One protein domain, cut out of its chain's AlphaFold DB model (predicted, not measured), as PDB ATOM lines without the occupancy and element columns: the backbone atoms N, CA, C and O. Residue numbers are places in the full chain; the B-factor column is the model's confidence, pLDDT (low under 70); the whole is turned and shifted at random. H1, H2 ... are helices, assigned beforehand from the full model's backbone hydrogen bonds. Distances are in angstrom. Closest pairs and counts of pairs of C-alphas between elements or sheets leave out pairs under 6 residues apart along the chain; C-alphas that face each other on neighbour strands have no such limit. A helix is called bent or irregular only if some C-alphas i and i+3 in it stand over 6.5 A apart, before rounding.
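Overview. This is residues 78 to 160 of the 240 residues of an uncharacterized protein of Scenedesmus sp. NREL 46B-D3 (UniProt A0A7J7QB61). Two helices, H1 and H3, run side by side the same way, and H2, H4 and H5 lie over one side of this pair, with few contacts between the helices. H6 packs on H3 and makes an arm at the far end from H2, where residues 154 to 159 stick out. The printed part has 83 residues with six named helices, in the order H1 to H6, and no named strand; the class is all helix. It is compact, with a radius of gyration of the C-alphas of 12.6 A, and spans 40 by 28 by 21 A.

Arrangement. H1, residues 78 to 87, touches no helix. It is close to but not clearly touching H2, residues 91 to 104, at a steep tilt of 49 degrees, opposite ways; their closest C-alphas, Glu 80 and Leu 98, are 7.4 A apart. H1 is also close to but not clearly touching H3, residues 111 to 127, at a shallow tilt of 6 degrees, the same way; the closest C-alphas, Leu 82 and Glu 118, are 7.5 A apart. H2 and H3 are apart. H4, residues 130 to 139, only just touches H2, through residues 97 to 101 of H2 alone, with 3 pairs of C-alphas within 8 A; the closest are Ala 97 and Gln 138, 6.4 A. H5, residues 141 to 145, touches residues 100 to 104 of H2 alone, the closest C-alphas being Ile 101 and Pro 141, 5.7 A. H6, residues 148 to 157, touches residues 116 to 123 of H3 alone, at a steep tilt of 57 degrees, the same way; C-alphas Gly 120 and Ala 149 are closest, 3.7 A. H5 and H6 meet only through their link. In H1, H3, H4 and H6 every O i to N i+4 pair is within hydrogen-bond range; in H2 8 of 10 are, and in H5 0 of 1, beside 2 of 2 O i to N i+3 pairs.

Along the chain. H1 begins at C-alpha 78 (-41.880, -39.086, -7.103) and is 13.6 A long. H2 is 20.3 A and neither bent nor irregular, but only just: C-alphas 92 and 95 are 6.3 A apart. H3, the longest helix with 17 residues, is 24.6 A and begins at C-alpha 111 (-52.487, -41.362, -8.640). H4 is 14.3 A, H5 8.1 A and H6 14.2 A, ending at C-alpha 157 (-60.911, -53.118, 11.964).

Size, cuts and confidence. The two C-alphas farthest apart, Gly 92 and Phe 158, are 40.0 A apart. The printed part has no cut and no long link. The mean pLDDT of the printed part is 87.0; residues 97, 101 and 104 to 107 are under 70.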
ATOM      1  N   GLU A  78     -41.046 -39.200  -8.312       78.12
ATOM      2  CA  GLU A  78     -41.880 -39.086  -7.103       78.12
ATOM      3  C   GLU A  78     -41.783 -40.338  -6.228       78.12
ATOM      4  O   GLU A  78     -41.643 -40.241  -5.009       78.12
ATOM      5  N   LEU A  79     -41.809 -41.522  -6.845       77.00
ATOM      6  CA  LEU A  79     -41.623 -42.775  -6.121       77.00
ATOM      7  C   LEU A  79     -40.194 -42.903  -5.591       77.00
ATOM      8  O   LEU A  79     -39.997 -43.331  -4.454       77.00
ATOM      9  N   GLU A  80     -39.191 -42.535  -6.389       79.19
ATOM     10  CA  GLU A  80     -37.803 -42.507  -5.938       79.19
ATOM     11  C   GLU A  80     -37.628 -41.546  -4.770       79.19
ATOM     12  O   GLU A  80     -36.974 -41.916  -3.798       79.19
ATOM     13  N   ASP A  81     -38.232 -40.361  -4.810       83.62
ATOM     14  CA  ASP A  81     -38.202 -39.397  -3.716       83.62
ATOM     15  C   ASP A  81     -38.906 -39.952  -2.481       83.62
ATOM     16  O   ASP A  81     -38.362 -39.868  -1.381       83.62
ATOM     17  N   LEU A  82     -40.063 -40.595  -2.637       80.44
ATOM     18  CA  LEU A  82     -40.770 -41.246  -1.537       80.44
ATOM     19  C   LEU A  82     -39.900 -42.333  -0.899       80.44
ATOM     20  O   LEU A  82     -39.668 -42.308   0.310       80.44
ATOM     21  N   LEU A  83     -39.364 -43.258  -1.694       80.94
ATOM     22  CA  LEU A  83     -38.525 -44.350  -1.197       80.94
ATOM     23  C   LEU A  83     -37.211 -43.823  -0.606       80.94
ATOM     24  O   LEU A  83     -36.764 -44.306   0.429       80.94
ATOM     25  N   THR A  84     -36.600 -42.810  -1.215       83.56
ATOM     26  CA  THR A  84     -35.339 -42.227  -0.739       83.56
ATOM     27  C   THR A  84     -35.535 -41.469   0.564       83.56
ATOM     28  O   THR A  84     -34.793 -41.695   1.517       83.56
ATOM     29  N   ASN A  85     -36.530 -40.583   0.607       84.12
ATOM     30  CA  ASN A  85     -36.750 -39.690   1.737       84.12
ATOM     31  C   ASN A  85     -37.360 -40.429   2.931       84.12
ATOM     32  O   ASN A  85     -37.095 -40.054   4.069       84.12
ATOM     33  N   LYS A  86     -38.169 -41.474   2.698       82.31
ATOM     34  CA  LYS A  86     -38.832 -42.224   3.779       82.31
ATOM     35  C   LYS A  86     -38.039 -43.435   4.263       82.31
ATOM     36  O   LYS A  86     -38.147 -43.773   5.438       82.31
ATOM     37  N   LEU A  87     -37.275 -44.106   3.392       78.75
ATOM     38  CA  LEU A  87     -36.559 -45.342   3.750       78.75
ATOM     39  C   LEU A  87     -35.059 -45.141   4.014       78.75
ATOM     40  O   LEU A  87     -34.360 -46.133   4.203       78.75
ATOM     41  N   GLU A  88     -34.561 -43.896   4.023       83.00
ATOM     42  CA  GLU A  88     -33.168 -43.536   4.365       83.00
ATOM     43  C   GLU A  88     -32.119 -44.478   3.736       83.00
ATOM     44  O   GLU A  88     -31.177 -44.955   4.374       83.00
ATOM     45  N   LEU A  89     -32.317 -44.814   2.459       75.69
ATOM     46  CA  LEU A  89     -31.520 -45.826   1.777       75.69
ATOM     47  C   LEU A  89     -30.061 -45.381   1.610       75.69
ATOM     48  O   LEU A  89     -29.776 -44.347   1.006       75.69
ATOM     49  N   GLN A  90     -29.123 -46.222   2.058       75.50
ATOM     50  CA  GLN A  90     -27.696 -46.041   1.777       75.50
ATOM     51  C   GLN A  90     -27.444 -46.046   0.254       75.50
ATOM     52  O   GLN A  90     -27.988 -46.911  -0.442       75.50
ATOM     53  N   PRO A  91     -26.588 -45.156  -0.290       73.88
ATOM     54  CA  PRO A  91     -26.444 -44.954  -1.737       73.88
ATOM     55  C   PRO A  91     -26.116 -46.224  -2.537       73.88
ATOM     56  O   PRO A  91     -26.577 -46.375  -3.666       73.88
ATOM     57  N   GLY A  92     -25.345 -47.152  -1.955       74.38
ATOM     58  CA  GLY A  92     -24.927 -48.395  -2.620       74.38
ATOM     59  C   GLY A  92     -26.028 -49.455  -2.727       74.38
ATOM     60  O   GLY A  92     -26.173 -50.096  -3.763       74.38
ATOM     61  N   SER A  93     -26.846 -49.622  -1.687       71.75
ATOM     62  CA  SER A  93     -27.986 -50.554  -1.679       71.75
ATOM     63  C   SER A  93     -29.231 -49.962  -2.344       71.75
ATOM     64  O   SER A  93     -30.111 -50.708  -2.776       71.75
ATOM     65  N   LYS A  94     -29.282 -48.629  -2.466       75.00
ATOM     66  CA  LYS A  94     -30.363 -47.876  -3.104       75.00
ATOM     67  C   LYS A  94     -30.584 -48.302  -4.555       75.00
ATOM     68  O   LYS A  94     -31.711 -48.601  -4.920       75.00
ATOM     69  N   GLN A  95     -29.527 -48.382  -5.367       77.56
ATOM     70  CA  GLN A  95     -29.669 -48.667  -6.802       77.56
ATOM     71  C   GLN A  95     -30.255 -50.053  -7.078       77.56
ATOM     72  O   GLN A  95     -31.174 -50.174  -7.879       77.56
ATOM     73  N   HIS A  96     -29.778 -51.088  -6.382       77.00
ATOM     74  CA  HIS A  96     -30.290 -52.445  -6.579       77.00
ATOM     75  C   HIS A  96     -31.725 -52.597  -6.051       77.00
ATOM     76  O   HIS A  96     -32.556 -53.227  -6.698       77.00
ATOM     77  N   ALA A  97     -32.039 -52.006  -4.891       69.94
ATOM     78  CA  ALA A  97     -33.392 -52.051  -4.339       69.94
ATOM     79  C   ALA A  97     -34.389 -51.315  -5.243       69.94
ATOM     80  O   ALA A  97     -35.417 -51.885  -5.594       69.94
ATOM     81  N   LEU A  98     -34.059 -50.093  -5.675       74.12
ATOM     82  CA  LEU A  98     -34.894 -49.321  -6.595       74.12
ATOM     83  C   LEU A  98     -35.060 -50.029  -7.935       74.12
ATOM     84  O   LEU A  98     -36.161 -50.051  -8.460       74.12
ATOM     85  N   GLN A  99     -34.012 -50.662  -8.458       79.38
ATOM     86  CA  GLN A  99     -34.113 -51.415  -9.701       79.38
ATOM     87  C   GLN A  99     -35.138 -52.548  -9.610       79.38
ATOM     88  O   GLN A  99     -36.044 -52.610 -10.435       79.38
ATOM     89  N   VAL A 100     -35.028 -53.410  -8.595       75.12
ATOM     90  CA  VAL A 100     -35.961 -54.535  -8.408       75.12
ATOM     91  C   VAL A 100     -37.394 -54.031  -8.198       75.12
ATOM     92  O   VAL A 100     -38.349 -54.625  -8.696       75.12
ATOM     93  N   ILE A 101     -37.543 -52.911  -7.491       69.81
ATOM     94  CA  ILE A 101     -38.831 -52.262  -7.238       69.81
ATOM     95  C   ILE A 101     -39.438 -51.694  -8.530       69.81
ATOM     96  O   ILE A 101     -40.595 -51.975  -8.837       69.81
ATOM     97  N   CYS A 102     -38.660 -50.954  -9.318       70.31
ATOM     98  CA  CYS A 102     -39.099 -50.380 -10.588       70.31
ATOM     99  C   CYS A 102     -39.414 -51.468 -11.623       70.31
ATOM    100  O   CYS A 102     -40.392 -51.357 -12.358       70.31
ATOM    101  N   GLU A 103     -38.633 -52.553 -11.656       72.31
ATOM    102  CA  GLU A 103     -38.890 -53.707 -12.527       72.31
ATOM    103  C   GLU A 103     -40.170 -54.452 -12.149       72.31
ATOM    104  O   GLU A 103     -40.857 -54.964 -13.035       72.31
ATOM    105  N   ALA A 104     -40.525 -54.492 -10.862       68.88
ATOM    106  CA  ALA A 104     -41.809 -55.029 -10.430       68.88
ATOM    107  C   ALA A 104     -42.975 -54.113 -10.846       68.88
ATOM    108  O   ALA A 104     -44.067 -54.608 -11.111       68.88
ATOM    109  N   GLN A 105     -42.763 -52.800 -10.961       69.69
ATOM    110  CA  GLN A 105     -43.802 -51.814 -11.279       69.69
ATOM    111  C   GLN A 105     -43.982 -51.528 -12.783       69.69
ATOM    112  O   GLN A 105     -44.273 -50.408 -13.191       69.69
ATOM    113  N   GLN A 106     -43.899 -52.549 -13.640       65.12
ATOM    114  CA  GLN A 106     -44.118 -52.395 -15.092       65.12
ATOM    115  C   GLN A 106     -45.524 -51.879 -15.475       65.12
ATOM    116  O   GLN A 106     -45.736 -51.443 -16.610       65.12
ATOM    117  N   ALA A 107     -46.489 -51.905 -14.550       67.06
ATOM    118  CA  ALA A 107     -47.839 -51.395 -14.752       67.06
ATOM    119  C   ALA A 107     -47.952 -49.899 -14.406       67.06
ATOM    120  O   ALA A 107     -47.389 -49.420 -13.427       67.06
ATOM    121  N   VAL A 108     -48.733 -49.161 -15.201       73.69
ATOM    122  CA  VAL A 108     -49.043 -47.748 -14.938       73.69
ATOM    123  C   VAL A 108     -49.828 -47.647 -13.628       73.69
ATOM    124  O   VAL A 108     -50.996 -48.030 -13.580       73.69
ATOM    125  N   MET A 109     -49.186 -47.133 -12.580       82.00
ATOM    126  CA  MET A 109     -49.833 -46.850 -11.302       82.00
ATOM    127  C   MET A 109     -50.693 -45.588 -11.427       82.00
ATOM    128  O   MET A 109     -50.262 -44.569 -11.968       82.00
ATOM    129  N   THR A 110     -51.933 -45.656 -10.954       88.88
ATOM    130  CA  THR A 110     -52.828 -44.493 -10.892       88.88
ATOM    131  C   THR A 110     -52.442 -43.577  -9.720       88.88
ATOM    132  O   THR A 110     -51.900 -44.064  -8.724       88.88
ATOM    133  N   PRO A 111     -52.769 -42.269  -9.759       87.62
ATOM    134  CA  PRO A 111     -52.487 -41.362  -8.640       87.62
ATOM    135  C   PRO A 111     -53.102 -41.838  -7.312       87.62
ATOM    136  O   PRO A 111     -52.493 -41.708  -6.256       87.62
ATOM    137  N   ALA A 112     -54.292 -42.450  -7.366       90.00
ATOM    138  CA  ALA A 112     -54.952 -43.015  -6.189       90.00
ATOM    139  C   ALA A 112     -54.153 -44.176  -5.573       90.00
ATOM    140  O   ALA A 112     -54.021 -44.249  -4.356       90.00
ATOM    141  N   GLN A 113     -53.575 -45.047  -6.407       89.62
ATOM    142  CA  GLN A 113     -52.705 -46.131  -5.945       89.62
ATOM    143  C   GLN A 113     -51.397 -45.610  -5.339       89.62
ATOM    144  O   GLN A 113     -50.870 -46.240  -4.432       89.62
ATOM    145  N   LEU A 114     -50.882 -44.462  -5.792       87.88
ATOM    146  CA  LEU A 114     -49.687 -43.858  -5.192       87.88
ATOM    147  C   LEU A 114     -49.958 -43.350  -3.778       87.88
ATOM    148  O   LEU A 114     -49.180 -43.635  -2.873       87.88
ATOM    149  N   VAL A 115     -51.080 -42.654  -3.577       91.19
ATOM    150  CA  VAL A 115     -51.505 -42.198  -2.243       91.19
ATOM    151  C   VAL A 115     -51.749 -43.388  -1.310       91.19
ATOM    152  O   VAL A 115     -51.378 -43.347  -0.134       91.19
ATOM    153  N   GLU A 116     -52.347 -44.458  -1.838       94.56
ATOM    154  CA  GLU A 116     -52.535 -45.721  -1.122       94.56
ATOM    155  C   GLU A 116     -51.185 -46.293  -0.674       94.56
ATOM    156  O   GLU A 116     -50.975 -46.509   0.522       94.56
ATOM    157  N   LEU A 117     -50.247 -46.432  -1.615       91.88
ATOM    158  CA  LEU A 117     -48.922 -46.979  -1.363       91.88
ATOM    159  C   LEU A 117     -48.147 -46.131  -0.352       91.88
ATOM    160  O   LEU A 117     -47.539 -46.682   0.562       91.88
ATOM    161  N   GLU A 118     -48.178 -44.802  -0.477       91.38
ATOM    162  CA  GLU A 118     -47.529 -43.890   0.471       91.38
ATOM    163  C   GLU A 118     -48.079 -44.083   1.888       91.38
ATOM    164  O   GLU A 118     -47.319 -44.278   2.844       91.38
ATOM    165  N   THR A 119     -49.406 -44.078   2.018       94.94
ATOM    166  CA  THR A 119     -50.093 -44.265   3.301       94.94
ATOM    167  C   THR A 119     -49.773 -45.638   3.890       94.94
ATOM    168  O   THR A 119     -49.490 -45.761   5.086       94.94
ATOM    169  N   GLY A 120     -49.756 -46.668   3.044       96.12
ATOM    170  CA  GLY A 120     -49.446 -48.041   3.412       96.12
ATOM    171  C   GLY A 120     -48.000 -48.212   3.865       96.12
ATOM    172  O   GLY A 120     -47.761 -48.797   4.920       96.12
ATOM    173  N   LEU A 121     -47.034 -47.644   3.141       94.44
ATOM    174  CA  LEU A 121     -45.618 -47.652   3.517       94.44
ATOM    175  C   LEU A 121     -45.379 -46.904   4.830       94.44
ATOM    176  O   LEU A 121     -44.636 -47.390   5.685       94.44
ATOM    177  N   HIS A 122     -46.048 -45.769   5.038       94.44
ATOM    178  CA  HIS A 122     -45.991 -45.053   6.313       94.44
ATOM    179  C   HIS A 122     -46.569 -45.885   7.464       94.44
ATOM    180  O   HIS A 122     -45.996 -45.932   8.552       94.44
ATOM    181  N   GLY A 123     -47.674 -46.596   7.224       96.38
ATOM    182  CA  GLY A 123     -48.231 -47.560   8.170       96.38
ATOM    183  C   GLY A 123     -47.263 -48.709   8.471       96.38
ATOM    184  O   GLY A 123     -47.032 -49.033   9.635       96.38
ATOM    185  N   MET A 124     -46.621 -49.268   7.446       96.75
ATOM    186  CA  MET A 124     -45.618 -50.326   7.580       96.75
ATOM    187  C   MET A 124     -44.389 -49.862   8.367       96.75
ATOM    188  O   MET A 124     -43.896 -50.615   9.200       96.75
ATOM    189  N   LEU A 125     -43.936 -48.618   8.197       95.38
ATOM    190  CA  LEU A 125     -42.845 -48.032   8.992       95.38
ATOM    191  C   LEU A 125     -43.188 -47.862  10.480       95.38
ATOM    192  O   LEU A 125     -42.292 -47.762  11.315       95.38
ATOM    193  N   ARG A 126     -44.475 -47.861  10.849       96.50
ATOM    194  CA  ARG A 126     -44.889 -47.931  12.262       96.50
ATOM    195  C   ARG A 126     -44.818 -49.353  12.821       96.50
ATOM    196  O   ARG A 126     -44.703 -49.520  14.032       96.50
ATOM    197  N   LEU A 127     -44.907 -50.370  11.960       97.12
ATOM    198  CA  LEU A 127     -44.827 -51.785  12.338       97.12
ATOM    199  C   LEU A 127     -43.387 -52.318  12.314       97.12
ATOM    200  O   LEU A 127     -43.010 -53.164  13.126       97.12
ATOM    201  N   PHE A 128     -42.586 -51.841  11.366       96.69
ATOM    202  CA  PHE A 128     -41.254 -52.336  11.051       96.69
ATOM    203  C   PHE A 128     -40.232 -51.213  11.165       96.69
ATOM    204  O   PHE A 128     -40.486 -50.085  10.756       96.69
ATOM    205  N   SER A 129     -39.033 -51.544  11.641       94.75
ATOM    206  CA  SER A 129     -37.887 -50.663  11.415       94.75
ATOM    207  C   SER A 129     -37.606 -50.539   9.917       94.75
ATOM    208  O   SER A 129     -37.872 -51.464   9.141       94.75
ATOM    209  N   THR A 130     -36.995 -49.431   9.508       89.88
ATOM    210  CA  THR A 130     -36.634 -49.170   8.110       89.88
ATOM    211  C   THR A 130     -35.865 -50.335   7.480       89.88
ATOM    212  O   THR A 130     -36.183 -50.775   6.378       89.88
ATOM    213  N   HIS A 131     -34.908 -50.923   8.207       88.56
ATOM    214  CA  HIS A 131     -34.149 -52.080   7.728       88.56
ATOM    215  C   HIS A 131     -35.026 -53.336   7.564       88.56
ATOM    216  O   HIS A 131     -34.853 -54.086   6.599       88.56
ATOM    217  N   GLU A 132     -35.922 -53.633   8.508       94.69
ATOM    218  CA  GLU A 132     -36.817 -54.794   8.400       94.69
ATOM    219  C   GLU A 132     -37.744 -54.653   7.191       94.69
ATOM    220  O   GLU A 132     -37.873 -55.601   6.417       94.69
ATOM    221  N   LEU A 133     -38.323 -53.463   7.001       94.12
ATOM    222  CA  LEU A 133     -39.190 -53.170   5.866       94.12
ATOM    223  C   LEU A 133     -38.436 -53.295   4.541       94.12
ATOM    224  O   LEU A 133     -38.921 -53.936   3.616       94.12
ATOM    225  N   LEU A 134     -37.219 -52.755   4.456       88.94
ATOM    226  CA  LEU A 134     -36.392 -52.888   3.259       88.94
ATOM    227  C   LEU A 134     -36.068 -54.342   2.929       88.94
ATOM    228  O   LEU A 134     -36.194 -54.746   1.777       88.94
ATOM    229  N   ARG A 135     -35.696 -55.147   3.930       91.06
ATOM    230  CA  ARG A 135     -35.448 -56.582   3.731       91.06
ATOM    231  C   ARG A 135     -36.711 -57.296   3.241       91.06
ATOM    232  O   ARG A 135     -36.620 -58.151   2.364       91.06
ATOM    233  N   LEU A 136     -37.874 -56.935   3.787       94.81
ATOM    234  CA  LEU A 136     -39.164 -57.487   3.381       94.81
ATOM    235  C   LEU A 136     -39.488 -57.140   1.921       94.81
ATOM    236  O   LEU A 136     -39.798 -58.036   1.141       94.81
ATOM    237  N   LEU A 137     -39.356 -55.867   1.536       92.12
ATOM    238  CA  LEU A 137     -39.601 -55.400   0.169       92.12
ATOM    239  C   LEU A 137     -38.603 -55.987  -0.838       92.12
ATOM    240  O   LEU A 137     -38.985 -56.310  -1.955       92.12
ATOM    241  N   GLN A 138     -37.341 -56.183  -0.447       87.69
ATOM    242  CA  GLN A 138     -36.343 -56.855  -1.288       87.69
ATOM    243  C   GLN A 138     -36.689 -58.326  -1.538       87.69
ATOM    244  O   GLN A 138     -36.488 -58.820  -2.645       87.69
ATOM    245  N   GLY A 139     -37.199 -59.030  -0.524       91.25
ATOM    246  CA  GLY A 139     -37.646 -60.417  -0.673       91.25
ATOM    247  C   GLY A 139     -38.971 -60.551  -1.428       91.25
ATOM    248  O   GLY A 139     -39.214 -61.575  -2.068       91.25
ATOM    249  N   HIS A 140     -39.819 -59.523  -1.358       94.00
ATOM    250  CA  HIS A 140     -41.185 -59.529  -1.877       94.00
ATOM    251  C   HIS A 140     -41.555 -58.184  -2.526       94.00
ATOM    252  O   HIS A 140     -42.406 -57.459  -2.001       94.00
ATOM    253  N   PRO A 141     -40.957 -57.830  -3.679       91.25
ATOM    254  CA  PRO A 141     -41.198 -56.539  -4.329       91.25
ATOM    255  C   PRO A 141     -42.650 -56.357  -4.797       91.25
ATOM    256  O   PRO A 141     -43.114 -55.229  -4.941       91.25
ATOM    257  N   GLN A 142     -43.400 -57.452  -4.964       91.75
ATOM    258  CA  GLN A 142     -44.829 -57.425  -5.289       91.75
ATOM    259  C   GLN A 142     -45.673 -56.728  -4.211       91.75
ATOM    260  O   GLN A 142     -46.749 -56.232  -4.527       91.75
ATOM    261  N   LEU A 143     -45.179 -56.615  -2.968       93.81
ATOM    262  CA  LEU A 143     -45.861 -55.868  -1.904       93.81
ATOM    263  C   LEU A 143     -46.105 -54.399  -2.262       93.81
ATOM    264  O   LEU A 143     -47.023 -53.793  -1.723       93.81
ATOM    265  N   LEU A 144     -45.323 -53.828  -3.181       91.44
ATOM    266  CA  LEU A 144     -45.503 -52.448  -3.643       91.44
ATOM    267  C   LEU A 144     -46.670 -52.269  -4.617       91.44
ATOM    268  O   LEU A 144     -46.982 -51.142  -4.986       91.44
ATOM    269  N   GLN A 145     -47.279 -53.364  -5.065       90.94
ATOM    270  CA  GLN A 145     -48.498 -53.352  -5.874       90.94
ATOM    271  C   GLN A 145     -49.739 -53.651  -5.026       90.94
ATOM    272  O   GLN A 145     -50.865 -53.492  -5.494       90.94
ATOM    273  N   CYS A 146     -49.540 -54.108  -3.788       94.12
ATOM    274  CA  CYS A 146     -50.619 -54.422  -2.870       94.12
ATOM    275  C   CYS A 146     -51.230 -53.134  -2.308       94.12
ATOM    276  O   CYS A 146     -50.489 -52.190  -2.031       94.12
ATOM    277  N   PRO A 147     -52.548 -53.117  -2.041       96.19
ATOM    278  CA  PRO A 147     -53.186 -52.022  -1.332       96.19
ATOM    279  C   PRO A 147     -52.844 -52.099   0.170       96.19
ATOM    280  O   PRO A 147     -53.635 -52.576   0.993       96.19
ATOM    281  N   LEU A 148     -51.617 -51.711   0.526       96.69
ATOM    282  CA  LEU A 148     -51.044 -51.873   1.862       96.69
ATOM    283  C   LEU A 148     -51.814 -51.084   2.928       96.69
ATOM    284  O   LEU A 148     -52.054 -51.618   4.011       96.69
ATOM    285  N   ALA A 149     -52.220 -49.844   2.647       97.75
ATOM    286  CA  ALA A 149     -53.012 -49.044   3.584       97.75
ATOM    287  C   ALA A 149     -54.350 -49.727   3.889       97.75
ATOM    288  O   ALA A 149     -54.732 -49.848   5.054       97.75
ATOM    289  N   SER A 150     -55.002 -50.247   2.849       98.06
ATOM    290  CA  SER A 150     -56.290 -50.939   2.965       98.06
ATOM    291  C   SER A 150     -56.165 -52.229   3.781       98.06
ATOM    292  O   SER A 150     -57.009 -52.519   4.627       98.06
ATOM    293  N   TRP A 151     -55.085 -52.992   3.582       98.31
ATOM    294  CA  TRP A 151     -54.784 -54.178   4.391       98.31
ATOM    295  C   TRP A 151     -54.545 -53.841   5.865       98.31
ATOM    296  O   TRP A 151     -55.046 -54.535   6.750       98.31
ATOM    297  N   LEU A 152     -53.790 -52.778   6.148       98.31
ATOM    298  CA  LEU A 152     -53.532 -52.345   7.522       98.31
ATOM    299  C   LEU A 152     -54.816 -51.882   8.216       98.31
ATOM    300  O   LEU A 152     -55.064 -52.262   9.361       98.31
ATOM    301  N   GLU A 153     -55.647 -51.095   7.533       98.31
ATOM    302  CA  GLU A 153     -56.961 -50.687   8.034       98.31
ATOM    303  C   GLU A 153     -57.861 -51.897   8.290       98.31
ATOM    304  O   GLU A 153     -58.448 -52.007   9.369       98.31
ATOM    305  N   PHE A 154     -57.894 -52.853   7.357       98.00
ATOM    306  CA  PHE A 154     -58.614 -54.109   7.520       98.00
ATOM    307  C   PHE A 154     -58.196 -54.831   8.801       98.00
ATOM    308  O   PHE A 154     -59.045 -55.106   9.648       98.00
ATOM    309  N   PHE A 155     -56.901 -55.075   9.012       97.69
ATOM    310  CA  PHE A 155     -56.443 -55.761  10.219       97.69
ATOM    311  C   PHE A 155     -56.820 -55.008  11.500       97.69
ATOM    312  O   PHE A 155     -57.301 -55.622  12.456       97.69
ATOM    313  N   ASN A 156     -56.684 -53.681  11.508       97.25
ATOM    314  CA  ASN A 156     -57.107 -52.865  12.645       97.25
ATOM    315  C   ASN A 156     -58.621 -52.976  12.900       97.25
ATOM    316  O   ASN A 156     -59.036 -53.111  14.051       97.25
ATOM    317  N   SER A 157     -59.448 -52.993  11.848       96.75
ATOM    318  CA  SER A 157     -60.911 -53.118  11.964       96.75
ATOM    319  C   SER A 157     -61.361 -54.465  12.552       96.75
ATOM    320  O   SER A 157     -62.384 -54.532  13.231       96.75
ATOM    321  N   PHE A 158     -60.561 -55.523  12.372       95.19
ATOM    322  CA  PHE A 158     -60.772 -56.841  12.988       95.19
ATOM    323  C   PHE A 158     -60.062 -57.006  14.349       95.19
ATOM    324  O   PHE A 158     -60.005 -58.107  14.906       95.19
ATOM    325  N   GLY A 159     -59.529 -55.916  14.911       96.12
ATOM    326  CA  GLY A 159     -58.928 -55.897  16.245       96.12
ATOM    327  C   GLY A 159     -57.553 -56.563  16.328       96.12
ATOM    328  O   GLY A 159     -57.143 -56.980  17.411       96.12
ATOM    329  N   PHE A 160     -56.834 -56.697  15.208       96.81
ATOM    330  CA  PHE A 160     -55.442 -57.139  15.242       96.81
ATOM    331  C   PHE A 160     -54.563 -56.061  15.865       96.81
ATOM    332  O   PHE A 160     -54.629 -54.892  15.496       96.81
TER     333      PHE A 160